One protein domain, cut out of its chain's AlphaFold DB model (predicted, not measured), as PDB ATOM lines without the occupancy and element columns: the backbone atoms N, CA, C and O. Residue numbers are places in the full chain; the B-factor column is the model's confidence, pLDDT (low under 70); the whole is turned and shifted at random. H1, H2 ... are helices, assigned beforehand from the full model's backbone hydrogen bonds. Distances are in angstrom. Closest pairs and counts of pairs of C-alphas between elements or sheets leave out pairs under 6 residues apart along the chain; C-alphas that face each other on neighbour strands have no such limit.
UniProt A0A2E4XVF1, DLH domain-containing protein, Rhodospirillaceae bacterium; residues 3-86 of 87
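AT A GLANCE: This is residues 3 to 86 of the 87 residues of the protein "DLH domain-containing protein" of Rhodospirillaceae bacterium (UniProt A0A2E4XVF1). Two helices running much the same way, H3 and H1, form two sides of the model, with the unnamed stretch of residues 25 to 33 passing between them. H2 stands at one end, and a chain segment, residues 76 to 82, leads to the short H4. The printed part has 84 residues, 41 of them, under half, in four named helices, in order H1, H2, H3, H4, with no named strand: all helix. It is compact, with a radius of gyration of the C-alphas of 13.4 A, and spans 41 by 27 by 19 A.

HOW THE PARTS SIT: H3, residues 53 to 69, is apart from H1, residues 11 to 22, with no C-alpha of the one within 8 A of the other. By the same measure H2, residues 41 to 48, is apart from both, and H4, residues 83 to 86, is apart from H1, H2 and H3. In H1, H2 and H3 every O i to N i+4 pair is within hydrogen-bond range; H4 is too short for such a pair.

IN THESE COORDINATES: H3 is 24.4 A long, from C-alpha 53 at (-34.163, 13.873, 36.619). H1 measures 16.2 A from C-alpha 11 at (-43.723, 35.404, 39.850), H2 10.5 A and H4 5.4 A.

THE WHOLE: The C-alphas farthest apart, of Asn 42 and Asn 74, are 40.9 A apart. The links H1 to H2 and H3 to H4 are long. There is no cut, and no printed residue is under 70 in pLDDT.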
ATOM      1  N   VAL A   3     -42.684  25.128  32.530       95.94
ATOM      2  CA  VAL A   3     -41.629  24.622  33.418       95.94
ATOM      3  C   VAL A   3     -40.669  25.761  33.737       95.94
ATOM      4  O   VAL A   3     -40.097  26.375  32.836       95.94
ATOM      5  N   HIS A   4     -40.529  26.069  35.023       95.25
ATOM      6  CA  HIS A   4     -39.765  27.221  35.486       95.25
ATOM      7  C   HIS A   4     -38.247  27.079  35.270       95.25
ATOM      8  O   HIS A   4     -37.712  25.994  35.045       95.25
ATOM      9  N   GLU A   5     -37.537  28.196  35.410       94.12
ATOM     10  CA  GLU A   5     -36.072  28.243  35.437       94.12
ATOM     11  C   GLU A   5     -35.477  27.614  36.706       94.12
ATOM     12  O   GLU A   5     -36.177  27.284  37.657       94.12
ATOM     13  N   TRP A   6     -34.150  27.546  36.798       95.25
ATOM     14  CA  TRP A   6     -33.425  27.110  38.001       95.25
ATOM     15  C   TRP A   6     -33.676  27.943  39.280       95.25
ATOM     16  O   TRP A   6     -33.145  27.619  40.342       95.25
ATOM     17  N   TRP A   7     -34.464  29.016  39.188       96.56
ATOM     18  CA  TRP A   7     -34.878  29.847  40.317       96.56
ATOM     19  C   TRP A   7     -36.098  29.292  41.066       96.56
ATOM     20  O   TRP A   7     -36.408  29.805  42.137       96.56
ATOM     21  N   GLY A   8     -36.782  28.274  40.536       95.88
ATOM     22  CA  GLY A   8     -38.060  27.786  41.067       95.88
ATOM     23  C   GLY A   8     -39.266  28.494  40.444       95.88
ATOM     24  O   GLY A   8     -39.116  29.368  39.584       95.88
ATOM     25  N   LEU A   9     -40.479  28.125  40.872       97.00
ATOM     26  CA  LEU A   9     -41.733  28.698  40.366       97.00
ATOM     27  C   LEU A   9     -41.961  30.130  40.891       97.00
ATOM     28  O   LEU A   9     -42.720  30.372  41.834       97.00
ATOM     29  N   ASN A  10     -41.283  31.093  40.271       96.50
ATOM     30  CA  ASN A  10     -41.324  32.507  40.638       96.50
ATOM     31  C   ASN A  10     -42.500  33.272  39.988       96.50
ATOM     32  O   ASN A  10     -43.288  32.729  39.207       96.50
ATOM     33  N   ASP A  11     -42.614  34.561  40.312       96.94
ATOM     34  CA  ASP A  11     -43.723  35.404  39.850       96.94
ATOM     35  C   ASP A  11     -43.685  35.705  38.351       96.94
ATOM     36  O   ASP A  11     -44.739  35.928  37.756       96.94
ATOM     37  N   GLN A  12     -42.512  35.641  37.717       95.62
ATOM     38  CA  GLN A  12     -42.396  35.793  36.269       95.62
ATOM     39  C   GLN A  12     -43.105  34.634  35.556       95.62
ATOM     40  O   GLN A  12     -43.975  34.875  34.722       95.62
ATOM     41  N   ILE A  13     -42.842  33.385  35.948       97.25
ATOM     42  CA  ILE A  13     -43.501  32.209  35.351       97.25
ATOM     43  C   ILE A  13     -45.003  32.183  35.664       97.25
ATOM     44  O   ILE A  13     -45.815  31.878  34.788       97.25
ATOM     45  N   LYS A  14     -45.399  32.546  36.892       97.50
ATOM     46  CA  LYS A  14     -46.822  32.661  37.262       97.50
ATOM     47  C   LYS A  14     -47.540  33.740  36.451       97.50
ATOM     48  O   LYS A  14     -48.712  33.575  36.126       97.50
ATOM     49  N   THR A  15     -46.854  34.836  36.136       98.12
ATOM     50  CA  THR A  15     -47.414  35.918  35.320       98.12
ATOM     51  C   THR A  15     -47.639  35.463  33.889       98.12
ATOM     52  O   THR A  15     -48.766  35.573  33.420       98.12
ATOM     53  N   VAL A  16     -46.660  34.804  33.267       97.88
ATOM     54  CA  VAL A  16     -46.834  34.221  31.925       97.88
ATOM     55  C   VAL A  16     -47.964  33.183  31.902       97.88
ATOM     56  O   VAL A  16     -48.758  33.145  30.966       97.88
ATOM     57  N   ALA A  17     -48.099  32.351  32.942       97.94
ATOM     58  CA  ALA A  17     -49.218  31.408  33.037       97.94
ATOM     59  C   ALA A  17     -50.581  32.124  33.073       97.94
ATOM     60  O   ALA A  17     -51.532  31.664  32.443       97.94
ATOM     61  N   ARG A  18     -50.674  33.252  33.787       98.19
ATOM     62  CA  ARG A  18     -51.891  34.070  33.854       98.19
ATOM     63  C   ARG A  18     -52.201  34.744  32.520       98.19
ATOM     64  O   ARG A  18     -53.358  34.748  32.124       98.19
ATOM     65  N   GLU A  19     -51.193  35.273  31.836       98.19
ATOM     66  CA  GLU A  19     -51.341  35.877  30.505       98.19
ATOM     67  C   GLU A  19     -51.851  34.844  29.495       98.19
ATOM     68  O   GLU A  19     -52.841  35.080  28.814       98.19
ATOM     69  N   LEU A  20     -51.279  33.635  29.476       97.81
ATOM     70  CA  LEU A  20     -51.782  32.549  28.628       97.81
ATOM     71  C   LEU A  20     -53.237  32.184  28.948       97.81
ATOM     72  O   LEU A  20     -54.014  31.910  28.036       97.81
ATOM     73  N   ALA A  21     -53.622  32.193  30.225       97.25
ATOM     74  CA  ALA A  21     -55.013  31.971  30.603       97.25
ATOM     75  C   ALA A  21     -55.947  33.079  30.088       97.25
ATOM     76  O   ALA A  21     -57.057  32.783  29.652       97.25
ATOM     77  N   GLN A  22     -55.494  34.338  30.083       97.94
ATOM     78  CA  GLN A  22     -56.241  35.467  29.517       97.94
ATOM     79  C   GLN A  22     -56.393  35.362  27.993       97.94
ATOM     80  O   GLN A  22     -57.445  35.709  27.466       97.94
ATOM     81  N   GLU A  23     -55.398  34.798  27.309       97.31
ATOM     82  CA  GLU A  23     -55.440  34.492  25.870       97.31
ATOM     83  C   GLU A  23     -56.264  33.228  25.533       97.31
ATOM     84  O   GLU A  23     -56.309  32.788  24.383       97.31
ATOM     85  N   GLY A  24     -56.925  32.615  26.522       96.38
ATOM     86  CA  GLY A  24     -57.826  31.475  26.322       96.38
ATOM     87  C   GLY A  24     -57.157  30.098  26.372       96.38
ATOM     88  O   GLY A  24     -57.769  29.106  25.972       96.38
ATOM     89  N   PHE A  25     -55.921  29.995  26.868       97.25
ATOM     90  CA  PHE A  25     -55.251  28.709  27.066       97.25
ATOM     91  C   PHE A  25     -55.479  28.142  28.471       97.25
ATOM     92  O   PHE A  25     -55.368  28.839  29.477       97.25
ATOM     93  N   LEU A  26     -55.647  26.822  28.572       97.12
ATOM     94  CA  LEU A  26     -55.493  26.119  29.846       97.12
ATOM     95  C   LEU A  26     -54.004  26.075  30.235       97.12
ATOM     96  O   LEU A  26     -53.230  25.254  29.729       97.12
ATOM     97  N   ALA A  27     -53.590  26.972  31.130       97.25
ATOM     98  CA  ALA A  27     -52.208  27.087  31.586       97.25
ATOM     99  C   ALA A  27     -51.970  26.342  32.912       97.25
ATOM    100  O   ALA A  27     -52.662  26.553  33.902       97.25
ATOM    101  N   LEU A  28     -50.930  25.505  32.946       97.06
ATOM    102  CA  LEU A  28     -50.429  24.845  34.157       97.06
ATOM    103  C   LEU A  28     -48.931  25.109  34.266       97.06
ATOM    104  O   LEU A  28     -48.181  24.661  33.395       97.06
ATOM    105  N   ALA A  29     -48.515  25.803  35.323       97.25
ATOM    106  CA  ALA A  29     -47.114  25.966  35.689       97.25
ATOM    107  C   ALA A  29     -46.747  24.948  36.773       97.25
ATOM    108  O   ALA A  29     -47.379  24.912  37.827       97.25
ATOM    109  N   VAL A  30     -45.763  24.095  36.489       95.19
ATOM    110  CA  VAL A  30     -45.356  23.011  37.389       95.19
ATOM    111  C   VAL A  30     -44.243  23.500  38.302       95.19
ATOM    112  O   VAL A  30     -43.290  24.120  37.837       95.19
ATOM    113  N   ASP A  31     -44.364  23.195  39.590       94.75
ATOM    114  CA  ASP A  31     -43.321  23.425  40.582       94.75
ATOM    115  C   ASP A  31     -42.464  22.167  40.746       94.75
ATOM    116  O   ASP A  31     -42.977  21.096  41.072       94.75
ATOM    117  N   LEU A  32     -41.166  22.299  40.484       93.75
ATOM    118  CA  LEU A  32     -40.167  21.237  40.610       93.75
ATOM    119  C   LEU A  32     -39.247  21.449  41.822       93.75
ATOM    120  O   LEU A  32     -38.257  20.736  41.967       93.75
ATOM    121  N   MET A  33     -39.522  22.455  42.659       94.06
ATOM    122  CA  MET A  33     -38.700  22.825  43.815       94.06
ATOM    123  C   MET A  33     -39.498  22.896  45.124       94.06
ATOM    124  O   MET A  33     -39.038  23.522  46.081       94.06
ATOM    125  N   ASP A  34     -40.665  22.254  45.186       91.44
ATOM    126  CA  ASP A  34     -41.507  22.142  46.387       91.44
ATOM    127  C   ASP A  34     -41.813  23.497  47.052       91.44
ATOM    128  O   ASP A  34     -41.627  23.694  48.257       91.44
ATOM    129  N   GLY A  35     -42.232  24.479  46.257       94.00
ATOM    130  CA  GLY A  35     -42.584  25.826  46.703       94.00
ATOM    131  C   GLY A  35     -41.388  26.750  46.911       94.00
ATOM    132  O   GLY A  35     -41.565  27.915  47.270       94.00
ATOM    133  N   ARG A  36     -40.157  26.262  46.719       96.31
ATOM    134  CA  ARG A  36     -38.944  27.040  46.989       96.31
ATOM    135  C   ARG A  36     -38.563  27.875  45.777       96.31
ATOM    136  O   ARG A  36     -38.330  27.353  44.692       96.31
ATOM    137  N   VAL A  37     -38.413  29.174  46.011       97.06
ATOM    138  CA  VAL A  37     -37.902  30.134  45.029       97.06
ATOM    139  C   VAL A  37     -36.569  30.680  45.528       97.06
ATOM    140  O   VAL A  37     -36.472  31.183  46.647       97.06
ATOM    141  N   ALA A  38     -35.521  30.549  44.719       96.69
ATOM    142  CA  ALA A  38     -34.202  31.078  45.035       96.69
ATOM    143  C   ALA A  38     -34.097  32.564  44.672       96.69
ATOM    144  O   ALA A  38     -34.517  32.986  43.599       96.69
ATOM    145  N   THR A  39     -33.454  33.338  45.545       95.88
ATOM    146  CA  THR A  39     -33.134  34.761  45.325       95.88
ATOM    147  C   THR A  39     -31.634  35.006  45.147       95.88
ATOM    148  O   THR A  39     -31.219  36.095  44.760       95.88
ATOM    149  N   THR A  40     -30.802  33.987  45.396       97.31
ATOM    150  CA  THR A  40     -29.349  34.036  45.206       97.31
ATOM    151  C   THR A  40     -28.870  32.879  44.339       97.31
ATOM    152  O   THR A  40     -29.440  31.784  44.346       97.31
ATOM    153  N   ARG A  41     -27.768  33.088  43.611       96.38
ATOM    154  CA  ARG A  41     -27.160  32.054  42.758       96.38
ATOM    155  C   ARG A  41     -26.774  30.791  43.540       96.38
ATOM    156  O   ARG A  41     -26.906  29.683  43.024       96.38
ATOM    157  N   ASN A  42     -26.295  30.953  44.773       97.19
ATOM    158  CA  ASN A  42     -25.895  29.831  45.624       97.19
ATOM    159  C   ASN A  42     -27.106  28.998  46.053       97.19
ATOM    160  O   ASN A  42     -27.037  27.768  46.047       97.19
ATOM    161  N   ASP A  43     -28.225  29.654  46.367       96.44
ATOM    162  CA  ASP A  43     -29.472  28.964  46.683       96.44
ATOM    163  C   ASP A  43     -30.027  28.229  45.470       96.44
ATOM    164  O   ASP A  43     -30.345  27.049  45.591       96.44
ATOM    165  N   ALA A  44     -30.056  28.874  44.298       96.19
ATOM    166  CA  ALA A  44     -30.502  28.250  43.052       96.19
ATOM    167  C   ALA A  44     -29.686  26.993  42.738       96.19
ATOM    168  O   ALA A  44     -30.243  25.922  42.515       96.19
ATOM    169  N   LYS A  45     -28.352  27.077  42.839       95.88
ATOM    170  CA  LYS A  45     -27.464  25.921  42.654       95.88
ATOM    171  C   LYS A  45     -27.773  24.791  43.641       95.88
ATOM    172  O   LYS A  45     -27.788  23.626  43.252       95.88
ATOM    173  N   ARG A  46     -28.029  25.116  44.913       95.69
ATOM    174  CA  ARG A  46     -28.376  24.123  45.941       95.69
ATOM    175  C   ARG A  46     -29.741  23.483  45.689       95.69
ATOM    176  O   ARG A  46     -29.866  22.279  45.882       95.69
ATOM    177  N   LEU A  47     -30.749  24.264  45.295       94.50
ATOM    178  CA  LEU A  47     -32.078  23.749  44.960       94.50
ATOM    179  C   LEU A  47     -32.010  22.838  43.737       94.50
ATOM    180  O   LEU A  47     -32.483  21.711  43.806       94.50
ATOM    181  N   MET A  48     -31.317  23.265  42.680       93.44
ATOM    182  CA  MET A  48     -31.084  22.452  41.485       93.44
ATOM    183  C   MET A  48     -30.415  21.113  41.788       93.44
ATOM    184  O   MET A  48     -30.772  20.107  41.188       93.44
ATOM    185  N   GLY A  49     -29.489  21.074  42.749       92.31
ATOM    186  CA  GLY A  49     -28.863  19.825  43.190       92.31
ATOM    187  C   GLY A  49     -29.830  18.821  43.834       92.31
ATOM    188  O   GLY A  49     -29.469  17.658  43.980       92.31
ATOM    189  N   ARG A  50     -31.037  19.249  44.223       91.06
ATOM    190  CA  ARG A  50     -32.095  18.385  44.770       91.06
ATOM    191  C   ARG A  50     -33.097  17.930  43.712       91.06
ATOM    192  O   ARG A  50     -33.849  17.001  43.973       91.06
ATOM    193  N   VAL A  51     -33.110  18.564  42.539       90.56
ATOM    194  CA  VAL A  51     -34.062  18.239  41.476       90.56
ATOM    195  C   VAL A  51     -33.606  16.971  40.755       90.56
ATOM    196  O   VAL A  51     -32.660  16.977  39.966       90.56
ATOM    197  N   GLY A  52     -34.278  15.856  41.041       89.62
ATOM    198  CA  GLY A  52     -33.999  14.565  40.420       89.62
ATOM    199  C   GLY A  52     -34.560  14.475  38.999       89.62
ATOM    200  O   GLY A  52     -35.740  14.742  38.771       89.62
ATOM    201  N   ARG A  53     -33.743  14.034  38.028       87.44
ATOM    202  CA  ARG A  53     -34.163  13.873  36.619       87.44
ATOM    203  C   ARG A  53     -35.361  12.926  36.476       87.44
ATOM    204  O   ARG A  53     -36.330  13.262  35.801       87.44
ATOM    205  N   THR A  54     -35.290  11.749  37.098       90.12
ATOM    206  CA  THR A  54     -36.339  10.722  37.002       90.12
ATOM    207  C   THR A  54     -37.644  11.200  37.627       90.12
ATOM    208  O   THR A  54     -38.698  11.085  37.011       90.12
ATOM    209  N   GLU A  55     -37.571  11.796  38.816       89.69
ATOM    210  CA  GLU A  55     -38.734  12.353  39.508       89.69
ATOM    211  C   GLU A  55     -39.386  13.477  38.696       89.69
ATOM    212  O   GLU A  55     -40.592  13.456  38.466       89.69
ATOM    213  N   THR A  56     -38.573  14.390  38.156       90.81
ATOM    214  CA  THR A  56     -39.036  15.471  37.274       90.81
ATOM    215  C   THR A  56     -39.752  14.927  36.040       90.81
ATOM    216  O   THR A  56     -40.812  15.433  35.666       90.81
ATOM    217  N   LEU A  57     -39.209  13.882  35.406       90.50
ATOM    218  CA  LEU A  57     -39.820  13.266  34.230       90.50
ATOM    219  C   LEU A  57     -41.171  12.624  34.568       90.50
ATOM    220  O   LEU A  57     -42.144  12.819  33.836       90.50
ATOM    221  N   GLU A  58     -41.261  11.884  35.673       93.56
ATOM    222  CA  GLU A  58     -42.514  11.240  36.075       93.56
ATOM    223  C   GLU A  58     -43.575  12.245  36.530       93.56
ATOM    224  O   GLU A  58     -44.746  12.121  36.150       93.56
ATOM    225  N   LEU A  59     -43.170  13.292  37.248       92.62
ATOM    226  CA  LEU A  59     -44.043  14.403  37.612       92.62
ATOM    227  C   LEU A  59     -44.559  15.128  36.361       92.62
ATOM    228  O   LEU A  59     -45.761  15.359  36.229       92.62
ATOM    229  N   SER A  60     -43.682  15.396  35.391       92.69
ATOM    230  CA  SER A  60     -44.054  16.023  34.116       92.69
ATOM    231  C   SER A  60     -45.052  15.165  33.336       92.69
ATOM    232  O   SER A  60     -46.087  15.661  32.893       92.69
ATOM    233  N   LYS A  61     -44.813  13.852  33.223       94.31
ATOM    234  CA  LYS A  61     -45.756  12.918  32.583       94.31
ATOM    235  C   LYS A  61     -47.110  12.892  33.293       94.31
ATOM    236  O   LYS A  61     -48.145  12.836  32.627       94.31
ATOM    237  N   LYS A  62     -47.123  12.924  34.631       96.00
ATOM    238  CA  LYS A  62     -48.357  12.976  35.430       96.00
ATOM    239  C   LYS A  62     -49.163  14.234  35.105       96.00
ATOM    240  O   LYS A  62     -50.354  14.121  34.819       96.00
ATOM    241  N   TRP A  63     -48.519  15.397  35.078       95.75
ATOM    242  CA  TRP A  63     -49.181  16.663  34.768       95.75
ATOM    243  C   TRP A  63     -49.633  16.777  33.313       95.75
ATOM    244  O   TRP A  63     -50.716  17.294  33.058       95.75
ATOM    245  N   LEU A  64     -48.881  16.220  32.362       95.31
ATOM    246  CA  LEU A  64     -49.311  16.140  30.963       95.31
ATOM    247  C   LEU A  64     -50.570  15.280  30.802       95.31
ATOM    248  O   LEU A  64     -51.490  15.672  30.087       95.31
ATOM    249  N   ARG A  65     -50.647  14.132  31.492       95.56
ATOM    250  CA  ARG A  65     -51.866  13.304  31.501       95.56
ATOM    251  C   ARG A  65     -53.048  14.051  32.108       95.56
ATOM    252  O   ARG A  65     -54.132  14.011  31.539       95.56
ATOM    253  N   TRP A  66     -52.827  14.746  33.223       95.69
ATOM    254  CA  TRP A  66     -53.862  15.549  33.870       95.69
ATOM    255  C   TRP A  66     -54.370  16.670  32.952       95.69
ATOM    256  O   TRP A  66     -55.571  16.771  32.735       95.69
ATOM    257  N   LEU A  67     -53.470  17.434  32.321       96.06
ATOM    258  CA  LEU A  67     -53.826  18.479  31.352       96.06
ATOM    259  C   LEU A  67     -54.616  17.932  30.166       96.06
ATOM    260  O   LEU A  67     -55.538  18.583  29.683       96.06
ATOM    261  N   LYS A  68     -54.257  16.744  29.673       95.50
ATOM    262  CA  LYS A  68     -54.958  16.126  28.542       95.50
ATOM    263  C   LYS A  68     -56.377  15.696  28.912       95.50
ATOM    264  O   LYS A  68     -57.249  15.724  28.056       95.50
ATOM    265  N   ALA A  69     -56.578  15.277  30.159       96.38
ATOM    266  CA  ALA A  69     -57.855  14.801  30.678       96.38
ATOM    267  C   ALA A  69     -58.719  15.907  31.310       96.38
ATOM    268  O   ALA A  69     -59.843  15.630  31.723       96.38
ATOM    269  N   HIS A  70     -58.204  17.134  31.427       97.25
ATOM    270  CA  HIS A  70     -58.940  18.240  32.030       97.25
ATOM    271  C   HIS A  70     -60.200  18.569  31.207       97.25
ATOM    272  O   HIS A  70     -60.098  18.598  29.980       97.25
ATOM    273  N   PRO A  71     -61.357  18.860  31.834       97.19
ATOM    274  CA  PRO A  71     -62.599  19.166  31.111       97.19
ATOM    275  C   PRO A  71     -62.471  20.318  30.106       97.19
ATOM    276  O   PRO A  71     -63.034  20.251  29.020       97.19
ATOM    277  N   ASP A  72     -61.663  21.325  30.441       95.94
ATOM    278  CA  ASP A  72     -61.421  22.494  29.578       95.94
ATOM    279  C   ASP A  72     -60.321  22.262  28.522       95.94
ATOM    280  O   ASP A  72     -59.905  23.179  27.817       95.94
ATOM    281  N   SER A  73     -59.791  21.040  28.425       96.62
ATOM    282  CA  SER A  73     -58.763  20.682  27.452       96.62
ATOM    283  C   SER A  73     -59.380  20.326  26.105       96.62
ATOM    284  O   SER A  73     -60.295  19.514  26.012       96.62
ATOM    285  N   ASN A  74     -58.793  20.837  25.024       95.38
ATOM    286  CA  ASN A  74     -59.116  20.404  23.661       95.38
ATOM    287  C   ASN A  74     -58.258  19.207  23.192       95.38
ATOM    288  O   ASN A  74     -58.221  18.886  22.002       95.38
ATOM    289  N   GLY A  75     -57.506  18.584  24.106       93.19
ATOM    290  CA  GLY A  75     -56.638  17.437  23.837       93.19
ATOM    291  C   GLY A  75     -55.282  17.768  23.201       93.19
ATOM    292  O   GLY A  75     -54.440  16.869  23.094       93.19
ATOM    293  N   ARG A  76     -55.030  19.027  22.810       95.31
ATOM    294  CA  ARG A  76     -53.724  19.503  22.326       95.31
ATOM    295  C   ARG A  76     -52.942  20.131  23.472       95.31
ATOM    296  O   ARG A  76     -53.486  20.877  24.276       95.31
ATOM    297  N   ILE A  77     -51.646  19.840  23.537       95.75
ATOM    298  CA  ILE A  77     -50.768  20.351  24.592       95.75
ATOM    299  C   ILE A  77     -49.485  20.885  23.965       95.75
ATOM    300  O   ILE A  77     -48.880  20.220  23.129       95.75
ATOM    301  N   ALA A  78     -49.059  22.058  24.429       95.06
ATOM    302  CA  ALA A  78     -47.728  22.606  24.208       95.06
ATOM    303  C   ALA A  78     -46.977  22.740  25.542       95.06
ATOM    304  O   ALA A  78     -47.587  22.893  26.612       95.06
ATOM    305  N   THR A  79     -45.649  22.697  25.478       94.56
ATOM    306  CA  THR A  79     -44.753  22.930  26.614       94.56
ATOM    307  C   THR A  79     -43.939  24.196  26.390       94.56
ATOM    308  O   THR A  79     -43.418  24.412  25.301       94.56
ATOM    309  N   LEU A  80     -43.827  25.015  27.430       95.19
ATOM    310  CA  LEU A  80     -42.983  26.205  27.482       95.19
ATOM    311  C   LEU A  80     -42.001  26.021  28.633       95.19
ATOM    312  O   LEU A  80     -42.398  25.612  29.726       95.19
ATOM    313  N   GLY A  81     -40.732  26.307  28.389       94.56
ATOM    314  CA  GLY A  81     -39.666  26.067  29.346       94.56
ATOM    315  C   GLY A  81     -38.586  27.125  29.231       94.56
ATOM    316  O   GLY A  81     -38.305  27.611  28.137       94.56
ATOM    317  N   TRP A  82     -37.977  27.470  30.362       94.12
ATOM    318  CA  TRP A  82     -36.926  28.481  30.423       94.12
ATOM    319  C   TRP A  82     -35.656  27.893  31.017       94.12
ATOM    320  O   TRP A  82     -35.688  27.320  32.108       94.12
ATOM    321  N   CYS A  83     -34.532  28.065  30.318       90.19
ATOM    322  CA  CYS A  83     -33.225  27.554  30.727       90.19
ATOM    323  C   CYS A  83     -33.327  26.075  31.153       90.19
ATOM    324  O   CYS A  83     -33.566  25.217  30.308       90.19
ATOM    325  N   PHE A  84     -33.234  25.795  32.454       86.69
ATOM    326  CA  PHE A  84     -33.483  24.482  33.048       86.69
ATOM    327  C   PHE A  84     -34.775  23.814  32.546       86.69
ATOM    328  O   PHE A  84     -34.737  22.656  32.149       86.69
ATOM    329  N   GLY A  85     -35.896  24.535  32.525       79.50
ATOM    330  CA  GLY A  85     -37.189  23.981  32.128       79.50
ATOM    331  C   GLY A  85     -37.358  23.740  30.626       79.50
ATOM    332  O   GLY A  85     -38.358  23.149  30.231       79.50
ATOM    333  N   GLY A  86     -36.434  24.226  29.789       80.94
ATOM    334  CA  GLY A  86     -36.470  24.034  28.336       80.94
ATOM    335  C   GLY A  86     -35.626  22.861  27.820       80.94
ATOM    336  O   GLY A  86     -35.742  22.534  26.641       80.94
TER     337      GLY A  86